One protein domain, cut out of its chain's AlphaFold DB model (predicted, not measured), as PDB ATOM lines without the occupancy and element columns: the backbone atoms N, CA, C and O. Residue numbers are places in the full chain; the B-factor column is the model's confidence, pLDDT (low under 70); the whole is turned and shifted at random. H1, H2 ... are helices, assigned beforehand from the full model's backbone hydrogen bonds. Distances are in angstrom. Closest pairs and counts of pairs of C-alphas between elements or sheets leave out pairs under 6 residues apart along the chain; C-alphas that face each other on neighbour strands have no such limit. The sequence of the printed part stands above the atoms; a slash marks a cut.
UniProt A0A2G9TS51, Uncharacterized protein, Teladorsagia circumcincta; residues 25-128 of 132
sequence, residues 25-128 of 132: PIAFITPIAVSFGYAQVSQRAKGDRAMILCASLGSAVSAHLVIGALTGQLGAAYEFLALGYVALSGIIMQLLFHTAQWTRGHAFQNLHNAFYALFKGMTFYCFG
ATOM      1  N   PRO A  25      79.874 107.974 124.817       62.12
ATOM      2  CA  PRO A  25      80.920 107.102 125.327       62.12
ATOM      3  C   PRO A  25      80.479 106.456 126.637       62.12
ATOM      4  O   PRO A  25      79.961 107.135 127.532       62.12
ATOM      5  N   ILE A  26      80.706 105.147 126.759       65.50
ATOM      6  CA  ILE A  26      80.316 104.398 127.950       65.50
ATOM      7  C   ILE A  26      81.063 104.968 129.155       65.50
ATOM      8  O   ILE A  26      82.292 105.016 129.210       65.50
ATOM      9  N   ALA A  27      80.278 105.405 130.129       60.41
ATOM     10  CA  ALA A  27      80.726 106.292 131.184       60.41
ATOM     11  C   ALA A  27      81.831 105.726 132.091       60.41
ATOM     12  O   ALA A  27      82.670 106.467 132.596       60.41
ATOM     13  N   PHE A  28      81.860 104.407 132.277       64.88
ATOM     14  CA  PHE A  28      82.860 103.747 133.111       64.88
ATOM     15  C   PHE A  28      84.205 103.518 132.399       64.88
ATOM     16  O   PHE A  28      85.174 103.146 133.057       64.88
ATOM     17  N   ILE A  29      84.297 103.718 131.075       69.88
ATOM     18  CA  ILE A  29      85.542 103.478 130.322       69.88
ATOM     19  C   ILE A  29      86.653 104.387 130.840       69.88
ATOM     20  O   ILE A  29      87.755 103.914 131.110       69.88
ATOM     21  N   THR A  30      86.357 105.673 131.021       69.94
ATOM     22  CA  THR A  30      87.339 106.668 131.456       69.94
ATOM     23  C   THR A  30      87.964 106.316 132.815       69.94
ATOM     24  O   THR A  30      89.187 106.180 132.859       69.94
ATOM     25  N   PRO A  31      87.209 106.075 133.911       63.72
ATOM     26  CA  PRO A  31      87.818 105.722 135.197       63.72
ATOM     27  C   PRO A  31      88.607 104.404 135.161       63.72
ATOM     28  O   PRO A  31      89.657 104.305 135.804       63.72
ATOM     29  N   ILE A  32      88.151 103.398 134.401       67.06
ATOM     30  CA  ILE A  32      88.877 102.124 134.247       67.06
ATOM     31  C   ILE A  32      90.206 102.349 133.526       67.06
ATOM     32  O   ILE A  32      91.256 101.924 134.011       67.06
ATOM     33  N   ALA A  33      90.175 103.041 132.391       75.12
ATOM     34  CA  ALA A  33      91.353 103.261 131.569       75.12
ATOM     35  C   ALA A  33      92.383 104.159 132.273       75.12
ATOM     36  O   ALA A  33      93.573 103.837 132.262       75.12
ATOM     37  N   VAL A  34      91.935 105.213 132.963       70.25
ATOM     38  CA  VAL A  34      92.787 106.063 133.814       70.25
ATOM     39  C   VAL A  34      93.454 105.238 134.919       70.25
ATOM     40  O   VAL A  34      94.664 105.338 135.115       70.25
ATOM     41  N   SER A  35      92.696 104.378 135.609       66.88
ATOM     42  CA  SER A  35      93.240 103.512 136.669       66.88
ATOM     43  C   SER A  35      94.272 102.521 136.133       66.88
ATOM     44  O   SER A  35      95.288 102.270 136.782       66.88
ATOM     45  N   PHE A  36      94.031 101.972 134.941       71.75
ATOM     46  CA  PHE A  36      94.952 101.053 134.285       71.75
ATOM     47  C   PHE A  36      96.266 101.745 133.901       71.75
ATOM     48  O   PHE A  36      97.341 101.243 134.227       71.75
ATOM     49  N   GLY A  37      96.189 102.925 133.276       72.44
ATOM     50  CA  GLY A  37      97.366 103.725 132.928       72.44
ATOM     51  C   GLY A  37      98.183 104.111 134.161       72.44
ATOM     52  O   GLY A  37      99.396 103.907 134.178       72.44
ATOM     53  N   TYR A  38      97.516 104.552 135.232       67.81
ATOM     54  CA  TYR A  38      98.155 104.847 136.517       67.81
ATOM     55  C   TYR A  38      98.883 103.625 137.095       67.81
ATOM     56  O   TYR A  38     100.050 103.723 137.479       67.81
ATOM     57  N   ALA A  39      98.226 102.461 137.136       68.06
ATOM     58  CA  ALA A  39      98.798 101.243 137.707       68.06
ATOM     59  C   ALA A  39     100.102 100.827 137.005       68.06
ATOM     60  O   ALA A  39     101.067 100.481 137.685       68.06
ATOM     61  N   GLN A  40     100.160 100.945 135.672       74.31
ATOM     62  CA  GLN A  40     101.334 100.578 134.869       74.31
ATOM     63  C   GLN A  40     102.568 101.442 135.157       74.31
ATOM     64  O   GLN A  40     103.694 100.942 135.138       74.31
ATOM     65  N   VAL A  41     102.381 102.739 135.425       75.62
ATOM     66  CA  VAL A  41     103.509 103.673 135.584       75.62
ATOM     67  C   VAL A  41     103.794 104.072 137.025       75.62
ATOM     68  O   VAL A  41     104.887 104.558 137.293       75.62
ATOM     69  N   SER A  42     102.878 103.824 137.966       66.94
ATOM     70  CA  SER A  42     102.987 104.278 139.363       66.94
ATOM     71  C   SER A  42     104.310 103.902 140.045       66.94
ATOM     72  O   SER A  42     104.912 104.735 140.719       66.94
ATOM     73  N   GLN A  43     104.811 102.683 139.821       68.75
ATOM     74  CA  GLN A  43     106.074 102.208 140.401       68.75
ATOM     75  C   GLN A  43     107.316 102.756 139.682       68.75
ATOM     76  O   GLN A  43     108.374 102.906 140.291       68.75
ATOM     77  N   ARG A  44     107.203 103.058 138.383       75.88
ATOM     78  CA  ARG A  44     108.327 103.498 137.539       75.88
ATOM     79  C   ARG A  44     108.494 105.013 137.523       75.88
ATOM     80  O   ARG A  44     109.615 105.486 137.380       75.88
ATOM     81  N   ALA A  45     107.404 105.750 137.713       70.81
ATOM     82  CA  ALA A  45     107.384 107.203 137.642       70.81
ATOM     83  C   ALA A  45     108.187 107.873 138.762       70.81
ATOM     84  O   ALA A  45     108.603 109.009 138.591       70.81
ATOM     85  N   LYS A  46     108.425 107.207 139.906       77.19
ATOM     86  CA  LYS A  46     109.205 107.755 141.040       77.19
ATOM     87  C   LYS A  46     108.794 109.187 141.450       77.19
ATOM     88  O   LYS A  46     109.624 109.973 141.891       77.19
ATOM     89  N   GLY A  47     107.510 109.527 141.308       69.69
ATOM     90  CA  GLY A  47     106.979 110.864 141.603       69.69
ATOM     91  C   GLY A  47     106.916 111.830 140.413       69.69
ATOM     92  O   GLY A  47     106.420 112.943 140.582       69.69
ATOM     93  N   ASP A  48     107.344 111.417 139.217       78.75
ATOM     94  CA  ASP A  48     107.150 112.167 137.974       78.75
ATOM     95  C   ASP A  48     105.654 112.268 137.637       78.75
ATOM     96  O   ASP A  48     104.992 111.312 137.216       78.75
ATOM     97  N   ARG A  49     105.119 113.472 137.840       75.69
ATOM     98  CA  ARG A  49     103.706 113.795 137.629       75.69
ATOM     99  C   ARG A  49     103.336 113.779 136.151       75.69
ATOM    100  O   ARG A  49     102.234 113.347 135.824       75.69
ATOM    101  N   ALA A  50     104.235 114.221 135.271       80.50
ATOM    102  CA  ALA A  50     103.980 114.253 133.837       80.50
ATOM    103  C   ALA A  50     103.862 112.827 133.293       80.50
ATOM    104  O   ALA A  50     102.914 112.524 132.571       80.50
ATOM    105  N   MET A  51     104.743 111.923 133.734       78.94
ATOM    106  CA  MET A  51     104.672 110.508 133.366       78.94
ATOM    107  C   MET A  51     103.353 109.861 133.813       78.94
ATOM    108  O   MET A  51     102.710 109.162 133.029       78.94
ATOM    109  N   ILE A  52     102.917 110.122 135.051       75.56
ATOM    110  CA  ILE A  52     101.649 109.597 135.580       75.56
ATOM    111  C   ILE A  52     100.447 110.148 134.797       75.56
ATOM    112  O   ILE A  52      99.548 109.383 134.441       75.56
ATOM    113  N   LEU A  53     100.435 111.449 134.494       81.50
ATOM    114  CA  LEU A  53      99.358 112.100 133.741       81.50
ATOM    115  C   LEU A  53      99.273 111.597 132.307       81.50
ATOM    116  O   LEU A  53      98.205 111.174 131.874       81.50
ATOM    117  N   CYS A  54     100.387 111.613 131.577       83.12
ATOM    118  CA  CYS A  54     100.421 111.182 130.183       83.12
ATOM    119  C   CYS A  54     100.001 109.719 130.046       83.12
ATOM    120  O   CYS A  54      99.207 109.400 129.166       83.12
ATOM    121  N   ALA A  55     100.462 108.840 130.939       79.44
ATOM    122  CA  ALA A  55     100.075 107.434 130.903       79.44
ATOM    123  C   ALA A  55      98.584 107.225 131.200       79.44
ATOM    124  O   ALA A  55      97.926 106.452 130.509       79.44
ATOM    125  N   SER A  56      98.047 107.920 132.205       78.44
ATOM    126  CA  SER A  56      96.661 107.733 132.654       78.44
ATOM    127  C   SER A  56      95.637 108.384 131.721       78.44
ATOM    128  O   SER A  56      94.570 107.830 131.474       78.44
ATOM    129  N   LEU A  57      95.941 109.563 131.182       84.56
ATOM    130  CA  LEU A  57      95.073 110.235 130.214       84.56
ATOM    131  C   LEU A  57      95.214 109.598 128.831       84.56
ATOM    132  O   LEU A  57      94.212 109.370 128.157       84.56
ATOM    133  N   GLY A  58      96.438 109.235 128.439       84.38
ATOM    134  CA  GLY A  58      96.716 108.560 127.174       84.38
ATOM    135  C   GLY A  58      96.027 107.201 127.069       84.38
ATOM    136  O   GLY A  58      95.452 106.892 126.024       84.38
ATOM    137  N   SER A  59      95.993 106.414 128.151       80.31
ATOM    138  CA  SER A  59      95.242 105.152 128.178       80.31
ATOM    139  C   SER A  59      93.736 105.375 128.017       80.31
ATOM    140  O   SER A  59      93.084 104.606 127.317       80.31
ATOM    141  N   ALA A  60      93.182 106.436 128.608       81.94
ATOM    142  CA  ALA A  60      91.765 106.768 128.500       81.94
ATOM    143  C   ALA A  60      91.361 107.243 127.099       81.94
ATOM    144  O   ALA A  60      90.356 106.768 126.570       81.94
ATOM    145  N   VAL A  61      92.169 108.099 126.466       87.75
ATOM    146  CA  VAL A  61      91.975 108.481 125.055       87.75
ATOM    147  C   VAL A  61      92.051 107.248 124.160       87.75
ATOM    148  O   VAL A  61      91.154 107.017 123.354       87.75
ATOM    149  N   SER A  62      93.078 106.415 124.346       87.75
ATOM    150  CA  SER A  62      93.270 105.198 123.550       87.75
ATOM    151  C   SER A  62      92.094 104.231 123.698       87.75
ATOM    152  O   SER A  62      91.612 103.692 122.706       87.75
ATOM    153  N   ALA A  63      91.581 104.046 124.917       84.81
ATOM    154  CA  ALA A  63      90.426 103.190 125.170       84.81
ATOM    155  C   ALA A  63      89.156 103.707 124.478       84.81
ATOM    156  O   ALA A  63      88.425 102.917 123.886       84.81
ATOM    157  N   HIS A  64      88.908 105.019 124.507       85.38
ATOM    158  CA  HIS A  64      87.779 105.614 123.792       85.38
ATOM    159  C   HIS A  64      87.916 105.492 122.273       85.38
ATOM    160  O   HIS A  64      86.934 105.164 121.615       85.38
ATOM    161  N   LEU A  65      89.117 105.678 121.719       87.12
ATOM    162  CA  LEU A  65      89.360 105.488 120.287       87.12
ATOM    163  C   LEU A  65      89.126 104.035 119.859       87.12
ATOM    164  O   LEU A  65      88.409 103.790 118.893       87.12
ATOM    165  N   VAL A  66      89.677 103.069 120.601       88.81
ATOM    166  CA  VAL A  66      89.512 101.638 120.302       88.81
ATOM    167  C   VAL A  66      88.049 101.222 120.422       88.81
ATOM    168  O   VAL A  66      87.517 100.592 119.514       88.81
ATOM    169  N   ILE A  67      87.373 101.587 121.512       85.00
ATOM    170  CA  ILE A  67      85.975 101.193 121.724       85.00
ATOM    171  C   ILE A  67      85.062 101.888 120.717       85.00
ATOM    172  O   ILE A  67      84.216 101.221 120.137       85.00
ATOM    173  N   GLY A  68      85.258 103.184 120.463       83.31
ATOM    174  CA  GLY A  68      84.513 103.913 119.440       83.31
ATOM    175  C   GLY A  68      84.683 103.300 118.049       83.31
ATOM    176  O   GLY A  68      83.704 103.195 117.311       83.31
ATOM    177  N   ALA A  69      85.898 102.859 117.696       85.56
ATOM    178  CA  ALA A  69      86.161 102.175 116.431       85.56
ATOM    179  C   ALA A  69      85.424 100.832 116.351       85.56
ATOM    180  O   ALA A  69      84.773 100.544 115.350       85.56
ATOM    181  N   LEU A  70      85.487 100.032 117.420       86.31
ATOM    182  CA  LEU A  70      84.836  98.721 117.486       86.31
ATOM    183  C   LEU A  70      83.307  98.813 117.450       86.31
ATOM    184  O   LEU A  70      82.658  97.928 116.899       86.31
ATOM    185  N   THR A  71      82.722  99.862 118.030       81.00
ATOM    186  CA  THR A  71      81.265 100.064 118.054       81.00
ATOM    187  C   THR A  71      80.741 100.867 116.863       81.00
ATOM    188  O   THR A  71      79.532 101.064 116.760       81.00
ATOM    189  N   GLY A  72      81.621 101.340 115.972       79.75
ATOM    190  CA  GLY A  72      81.246 102.187 114.838       79.75
ATOM    191  C   GLY A  72      80.692 103.557 115.249       79.75
ATOM    192  O   GLY A  72      79.937 104.160 114.494       79.75
ATOM    193  N   GLN A  73      81.034 104.040 116.448       75.12
ATOM    194  CA  GLN A  73      80.497 105.277 117.033       75.12
ATOM    195  C   GLN A  73      81.485 106.452 117.026       75.12
ATOM    196  O   GLN A  73      81.242 107.461 117.688       75.12
ATOM    197  N   LEU A  74      82.595 106.350 116.285       76.94
ATOM    198  CA  LEU A  74      83.529 107.460 116.067       76.94
ATOM    199  C   LEU A  74      82.863 108.566 115.238       76.94
ATOM    200  O   LEU A  74      82.925 108.582 114.012       76.94
ATOM    201  N   GLY A  75      82.212 109.494 115.926       79.75
ATOM    202  CA  GLY A  75      81.739 110.754 115.373       79.75
ATOM    203  C   GLY A  75      82.176 111.920 116.251       79.75
ATOM    204  O   GLY A  75      82.511 111.735 117.422       79.75
ATOM    205  N   ALA A  76      82.105 113.141 115.717       75.06
ATOM    206  CA  ALA A  76      82.551 114.350 116.418       75.06
ATOM    207  C   ALA A  76      81.912 114.512 117.814       75.06
ATOM    208  O   ALA A  76      82.563 114.941 118.764       75.06
ATOM    209  N   ALA A  77      80.646 114.110 117.962       72.19
ATOM    210  CA  ALA A  77      79.938 114.119 119.240       72.19
ATOM    211  C   ALA A  77      80.529 113.128 120.266       72.19
ATOM    212  O   ALA A  77      80.686 113.476 121.437       72.19
ATOM    213  N   TYR A  78      80.882 111.914 119.829       77.69
ATOM    214  CA  TYR A  78      81.519 110.900 120.675       77.69
ATOM    215  C   TYR A  78      82.900 111.367 121.130       77.69
ATOM    216  O   TYR A  78      83.219 111.304 122.316       77.69
ATOM    217  N   GLU A  79      83.700 111.880 120.195       79.62
ATOM    218  CA  GLU A  79      85.056 112.363 120.456       79.62
ATOM    219  C   GLU A  79      85.058 113.562 121.404       79.62
ATOM    220  O   GLU A  79      85.818 113.572 122.371       79.62
ATOM    221  N   PHE A  80      84.161 114.534 121.198       79.25
ATOM    222  CA  PHE A  80      84.017 115.685 122.088       79.25
ATOM    223  C   PHE A  80      83.661 115.257 123.518       79.25
ATOM    224  O   PHE A  80      84.270 115.731 124.479       79.25
ATOM    225  N   LEU A  81      82.722 114.316 123.679       75.88
ATOM    226  CA  LEU A  81      82.373 113.795 125.002       75.88
ATOM    227  C   LEU A  81      83.514 112.990 125.630       75.88
ATOM    228  O   LEU A  81      83.777 113.145 126.823       75.88
ATOM    229  N   ALA A  82      84.192 112.145 124.851       79.75
ATOM    230  CA  ALA A  82      85.310 111.337 125.324       79.75
ATOM    231  C   ALA A  82      86.469 112.225 125.795       79.75
ATOM    232  O   ALA A  82      86.970 112.051 126.907       79.75
ATOM    233  N   LEU A  83      86.846 113.227 124.997       81.88
ATOM    234  CA  LEU A  83      87.858 114.213 125.366       81.88
ATOM    235  C   LEU A  83      87.428 115.035 126.581       81.88
ATOM    236  O   LEU A  83      88.256 115.283 127.451       81.88
ATOM    237  N   GLY A  84      86.145 115.389 126.697       78.06
ATOM    238  CA  GLY A  84      85.597 116.038 127.887       78.06
ATOM    239  C   GLY A  84      85.805 115.206 129.157       78.06
ATOM    240  O   GLY A  84      86.369 115.701 130.134       78.06
ATOM    241  N   TYR A  85      85.436 113.920 129.129       74.44
ATOM    242  CA  TYR A  85      85.644 112.997 130.253       74.44
ATOM    243  C   TYR A  85      87.129 112.834 130.621       74.44
ATOM    244  O   TYR A  85      87.490 112.832 131.805       74.44
ATOM    245  N   VAL A  86      88.006 112.733 129.620       82.44
ATOM    246  CA  VAL A  86      89.458 112.642 129.832       82.44
ATOM    247  C   VAL A  86      90.016 113.947 130.408       82.44
ATOM    248  O   VAL A  86      90.769 113.910 131.380       82.44
ATOM    249  N   ALA A  87      89.633 115.105 129.868       81.62
ATOM    250  CA  ALA A  87      90.122 116.407 130.314       81.62
ATOM    251  C   ALA A  87      89.796 116.660 131.793       81.62
ATOM    252  O   ALA A  87      90.664 117.086 132.555       81.62
ATOM    253  N   LEU A  88      88.587 116.308 132.233       73.00
ATOM    254  CA  LEU A  88      88.209 116.387 133.648       73.00
ATOM    255  C   LEU A  88      89.060 115.486 134.523       73.00
ATOM    256  O   LEU A  88      89.518 115.921 135.575       73.00
ATOM    257  N   SER A  89      89.311 114.254 134.076       71.38
ATOM    258  CA  SER A  89      90.206 113.334 134.780       71.38
ATOM    259  C   SER A  89      91.585 113.961 134.992       71.38
ATOM    260  O   SER A  89      92.153 113.846 136.080       71.38
ATOM    261  N   GLY A  90      92.085 114.687 133.987       75.81
ATOM    262  CA  GLY A  90      93.331 115.446 134.061       75.81
ATOM    263  C   GLY A  90      93.272 116.590 135.071       75.81
ATOM    264  O   GLY A  90      94.145 116.684 135.930       75.81
ATOM    265  N   ILE A  91      92.224 117.417 135.026       78.62
ATOM    266  CA  ILE A  91      92.018 118.530 135.971       78.62
ATOM    267  C   ILE A  91      91.981 118.018 137.419       78.62
ATOM    268  O   ILE A  91      92.648 118.562 138.297       78.62
ATOM    269  N   ILE A  92      91.260 116.925 137.668       69.81
ATOM    270  CA  ILE A  92      91.136 116.304 138.993       69.81
ATOM    271  C   ILE A  92      92.487 115.768 139.474       69.81
ATOM    272  O   ILE A  92      92.866 115.997 140.622       69.81
ATOM    273  N   MET A  93      93.239 115.086 138.600       71.00
ATOM    274  CA  MET A  93      94.593 114.616 138.915       71.00
ATOM    275  C   MET A  93      95.524 115.772 139.297       71.00
ATOM    276  O   MET A  93      96.255 115.660 140.280       71.00
ATOM    277  N   GLN A  94      95.463 116.897 138.579       74.19
ATOM    278  CA  GLN A  94      96.258 118.092 138.887       74.19
ATOM    279  C   GLN A  94      95.891 118.698 140.249       74.19
ATOM    280  O   GLN A  94      96.779 118.997 141.049       74.19
ATOM    281  N   LEU A  95      94.593 118.808 140.564       68.00
ATOM    282  CA  LEU A  95      94.118 119.286 141.870       68.00
ATOM    283  C   LEU A  95      94.602 118.391 143.023       68.00
ATOM    284  O   LEU A  95      95.000 118.889 144.078       68.00
ATOM    285  N   LEU A  96      94.636 117.072 142.816       64.75
ATOM    286  CA  LEU A  96      95.151 116.099 143.788       64.75
ATOM    287  C   LEU A  96      96.671 116.166 143.968       64.75
ATOM    288  O   LEU A  96      97.161 116.053 145.094       64.75
ATOM    289  N   PHE A  97      97.433 116.383 142.894       67.06
ATOM    290  CA  PHE A  97      98.877 116.616 143.007       67.06
ATOM    291  C   PHE A  97      99.213 117.921 143.726       67.06
ATOM    292  O   PHE A  97     100.281 118.018 144.334       67.06
ATOM    293  N   HIS A  98      98.322 118.910 143.664       65.12
ATOM    294  CA  HIS A  98      98.494 120.176 144.363       65.12
ATOM    295  C   HIS A  98      98.135 120.090 145.857       65.12
ATOM    296  O   HIS A  98      98.813 120.698 146.677       65.12
ATOM    297  N   THR A  99      97.124 119.296 146.226       57.94
ATOM    298  CA  THR A  99      96.616 119.181 147.614       57.94
ATOM    299  C   THR A  99      97.277 118.081 148.459       57.94
ATOM    300  O   THR A  99      97.055 118.027 149.664       57.94
ATOM    301  N   ALA A 100      98.104 117.225 147.846       53.62
ATOM    302  CA  ALA A 100      99.131 116.367 148.452       53.62
ATOM    303  C   ALA A 100      98.908 115.897 149.913       53.62
ATOM    304  O   ALA A 100      99.757 116.087 150.779       53.62
ATOM    305  N   GLN A 101      97.822 115.159 150.164       50.59
ATOM    306  CA  GLN A 101      97.814 114.087 151.168       50.59
ATOM    307  C   GLN A 101      97.519 112.755 150.468       50.59
ATOM    308  O   GLN A 101      96.397 112.252 150.452       50.59
ATOM    309  N   TRP A 102      98.560 112.181 149.854       50.59
ATOM    310  CA  TRP A 102      98.551 110.883 149.152       50.59
ATOM    311  C   TRP A 102      98.255 109.667 150.056       50.59
ATOM    312  O   TRP A 102      98.281 108.526 149.603       50.59
ATOM    313  N   THR A 103      97.952 109.882 151.334       48.69
ATOM    314  CA  THR A 103      97.734 108.840 152.345       48.69
ATOM    315  C   THR A 103      96.335 108.219 152.318       48.69
ATOM    316  O   THR A 103      96.094 107.251 153.036       48.69
ATOM    317  N   ARG A 104      95.393 108.716 151.501       51.56
ATOM    318  CA  ARG A 104      94.013 108.196 151.451       51.56
ATOM    319  C   ARG A 104      93.563 107.921 150.015       51.56
ATOM    320  O   ARG A 104      92.902 108.752 149.401       51.56
ATOM    321  N   GLY A 105      93.857 106.727 149.494       51.56
ATOM    322  CA  GLY A 105      93.463 106.287 148.139       51.56
ATOM    323  C   GLY A 105      91.964 106.428 147.802       51.56
ATOM    324  O   GLY A 105      91.603 106.532 146.633       51.56
ATOM    325  N   HIS A 106      91.090 106.524 148.810       54.25
ATOM    326  CA  HIS A 106      89.658 106.802 148.640       54.25
ATOM    327  C   HIS A 106      89.338 108.241 148.197       54.25
ATOM    328  O   HIS A 106      88.310 108.465 147.563       54.25
ATOM    329  N   ALA A 107      90.205 109.217 148.493       54.22
ATOM    330  CA  ALA A 107      89.992 110.617 148.121       54.22
ATOM    331  C   ALA A 107      90.079 110.823 146.600       54.22
ATOM    332  O   ALA A 107      89.262 111.543 146.034       54.22
ATOM    333  N   PHE A 108      91.005 110.123 145.933       57.69
ATOM    334  CA  PHE A 108      91.119 110.129 144.472       57.69
ATOM    335  C   PHE A 108      89.840 109.601 143.807       57.69
ATOM    336  O   PHE A 108      89.276 110.260 142.938       57.69
ATOM    337  N   GLN A 109      89.344 108.445 144.258       57.03
ATOM    338  CA  GLN A 109      88.132 107.826 143.710       57.03
ATOM    339  C   GLN A 109      86.886 108.682 143.926       57.03
ATOM    340  O   GLN A 109      86.118 108.890 142.990       57.03
ATOM    341  N   ASN A 110      86.707 109.226 145.130       56.69
ATOM    342  CA  ASN A 110      85.551 110.066 145.438       56.69
ATOM    343  C   ASN A 110      85.563 111.380 144.648       56.69
ATOM    344  O   ASN A 110      84.515 111.781 144.149       56.69
ATOM    345  N   LEU A 111      86.725 112.026 144.490       58.97
ATOM    346  CA  LEU A 111      86.836 113.274 143.731       58.97
ATOM    347  C   LEU A 111      86.655 113.036 142.227       58.97
ATOM    348  O   LEU A 111      85.943 113.790 141.567       58.97
ATOM    349  N   HIS A 112      87.240 111.955 141.704       60.22
ATOM    350  CA  HIS A 112      87.069 111.550 140.311       60.22
ATOM    351  C   HIS A 112      85.601 111.288 139.978       60.22
ATOM    352  O   HIS A 112      85.074 111.836 139.012       60.22
ATOM    353  N   ASN A 113      84.917 110.529 140.836       59.03
ATOM    354  CA  ASN A 113      83.487 110.311 140.723       59.03
ATOM    355  C   ASN A 113      82.727 111.646 140.819       59.03
ATOM    356  O   ASN A 113      82.039 112.013 139.877       59.03
ATOM    357  N   ALA A 114      82.879 112.438 141.879       56.59
ATOM    358  CA  ALA A 114      82.112 113.678 142.051       56.59
ATOM    359  C   ALA A 114      82.170 114.614 140.826       56.59
ATOM    360  O   ALA A 114      81.133 115.090 140.367       56.59
ATOM    361  N   PHE A 115      83.353 114.812 140.238       60.53
ATOM    362  CA  PHE A 115      83.515 115.617 139.023       60.53
ATOM    363  C   PHE A 115      82.963 114.947 137.764       60.53
ATOM    364  O   PHE A 115      82.411 115.636 136.905       60.53
ATOM    365  N   TYR A 116      83.072 113.622 137.651       62.50
ATOM    366  CA  TYR A 116      82.441 112.871 136.570       62.50
ATOM    367  C   TYR A 116      80.915 113.064 136.581       62.50
ATOM    368  O   TYR A 116      80.324 113.362 135.543       62.50
ATOM    369  N   ALA A 117      80.281 112.985 137.758       59.38
ATOM    370  CA  ALA A 117      78.857 113.278 137.941       59.38
ATOM    371  C   ALA A 117      78.531 114.738 137.618       59.38
ATOM    372  O   ALA A 117      77.542 114.994 136.937       59.38
ATOM    373  N   LEU A 118      79.363 115.680 138.066       59.84
ATOM    374  CA  LEU A 118      79.189 117.113 137.822       59.84
ATOM    375  C   LEU A 118      79.235 117.449 136.333       59.84
ATOM    376  O   LEU A 118      78.365 118.157 135.838       59.84
ATOM    377  N   PHE A 119      80.200 116.907 135.592       63.53
ATOM    378  CA  PHE A 119      80.274 117.127 134.153       63.53
ATOM    379  C   PHE A 119      79.160 116.426 133.405       63.53
ATOM    380  O   PHE A 119      78.554 117.040 132.535       63.53
ATOM    381  N   LYS A 120      78.816 115.185 133.779       62.03
ATOM    382  CA  LYS A 120      77.592 114.560 133.280       62.03
ATOM    383  C   LYS A 120      76.408 115.513 133.523       62.03
ATOM    384  O   LYS A 120      75.676 115.786 132.579       62.03
ATOM    385  N   GLY A 121      76.228 116.022 134.737       54.25
ATOM    386  CA  GLY A 121      75.168 116.965 135.091       54.25
ATOM    387  C   GLY A 121      75.181 118.219 134.220       54.25
ATOM    388  O   GLY A 121      74.150 118.566 133.663       54.25
ATOM    389  N   MET A 122      76.346 118.834 134.007       56.81
ATOM    390  CA  MET A 122      76.500 120.016 133.152       56.81
ATOM    391  C   MET A 122      76.198 119.725 131.681       56.81
ATOM    392  O   MET A 122      75.489 120.493 131.047       56.81
ATOM    393  N   THR A 123      76.664 118.605 131.123       60.78
ATOM    394  CA  THR A 123      76.326 118.219 129.744       60.78
ATOM    395  C   THR A 123      74.826 117.962 129.593       60.78
ATOM    396  O   THR A 123      74.251 118.309 128.569       60.78
ATOM    397  N   PHE A 124      74.177 117.370 130.600       59.75
ATOM    398  CA  PHE A 124      72.721 117.219 130.607       59.75
ATOM    399  C   PHE A 124      72.003 118.564 130.773       59.75
ATOM    400  O   PHE A 124      71.010 118.796 130.115       59.75
ATOM    401  N   TYR A 125      72.506 119.476 131.597       53.47
ATOM    402  CA  TYR A 125      71.899 120.795 131.769       53.47
ATOM    403  C   TYR A 125      72.019 121.664 130.507       53.47
ATOM    404  O   TYR A 125      71.061 122.317 130.112       53.47
ATOM    405  N   CYS A 126      73.181 121.650 129.847       56.41
ATOM    406  CA  CYS A 126      73.432 122.461 128.654       56.41
ATOM    407  C   CYS A 126      72.813 121.876 127.375       56.41
ATOM    408  O   CYS A 126      72.528 122.628 126.448       56.41
ATOM    409  N   PHE A 127      72.654 120.550 127.295       60.59
ATOM    410  CA  PHE A 127      72.273 119.856 126.053       60.59
ATOM    411  C   PHE A 127      71.171 118.799 126.228       60.59
ATOM    412  O   PHE A 127      70.851 118.083 125.281       60.59
ATOM    413  N   GLY A 128      70.628 118.626 127.432       53.75
ATOM    414  CA  GLY A 128      69.609 117.629 127.743       53.75
ATOM    415  C   GLY A 128      68.215 118.240 127.765       53.75
ATOM    416  O   GLY A 128      67.893 119.070 128.607       53.75
TER     417      GLY A 128
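AT A GLANCE: This is residues 25 to 128 of the 132 residues of an uncharacterized protein of Teladorsagia circumcincta (UniProt A0A2G9TS51). Three long helices, H2, H3 and H4, fold back and forth with H3 in the middle, and the shorter H1 lies slantwise over H2 and reaches H3 with its first turns. H2 and H4 pack on H3 without meeting each other, and residues 98 to 106, where the chain turns from H3 into H4, stick out. The printed part has 104 residues with four named helices in the order H1, H2, H3, H4 and no named strand; the class is all helix. It is compact, with a radius of gyration of the C-alphas of 14.0 A, and spans 38 by 28 by 18 A.

IN THESE COORDINATES: H1 is residues 29 to 41, 18.7 A from first to last C-alpha, and begins at C-alpha 29 (85.542, 103.478, 130.322). H2 is residues 49 to 71, 32.8 A long. H3, residues 76 to 99, is 34.6 A long and begins at C-alpha 76 (82.551, 114.350, 116.418). H4, residues 105 to 127, is 33.5 A long and ends at C-alpha 127 (72.273, 119.856, 126.053).

HOW THE PARTS SIT: H3 is the hub, touching three helices. H3 and H2 touch as a hairpin, opposite ways at a shallow tilt of 21 degrees; their closest C-alphas, of Val 86 and Leu 57, are 6.1 A apart. H3 touches H4 with residues 85 to 96 alone, closest at the C-alphas of Ile 92 and His 112, 6.4 A. These two also form a hairpin, running opposite ways at a tilt of 38 degrees, only just steep. H1 and H2, a third hairpin, touch at a steep tilt of 42 degrees, opposite ways, with the C-alphas of Gly 37 and Ser 56 closest at 4.1 A. H1 touches H3 with residues 30 to 34 alone, the same way at a steep tilt of 48 degrees; the closest C-alphas, of Thr 30 and Val 86, are 6.5 A apart. The helix packing is mostly crossed: of these four touching pairs, one is at a shallow tilt. H1 and H4 are close but not clearly touching, with the C-alphas of Pro 31 and His 112 closest at 7.8 A. H2 and H4 are apart. In H1, H2 and H3 every O i to N i+4 pair is within hydrogen-bond range; in H4, 18 of 19 are.

THE WHOLE: The two C-alphas farthest apart, of Lys 46 and Gly 128, are 42.9 A apart. The printed part has no cut. The links from H2 to H3 and from H3 to H4 are tight, the link from H1 to H2 is short, and no link is long. The mean pLDDT of the printed part is 70.3; 49 residues are under 70, among them residues 25 to 32 and 95 to 128, and H4 has a mean of 58.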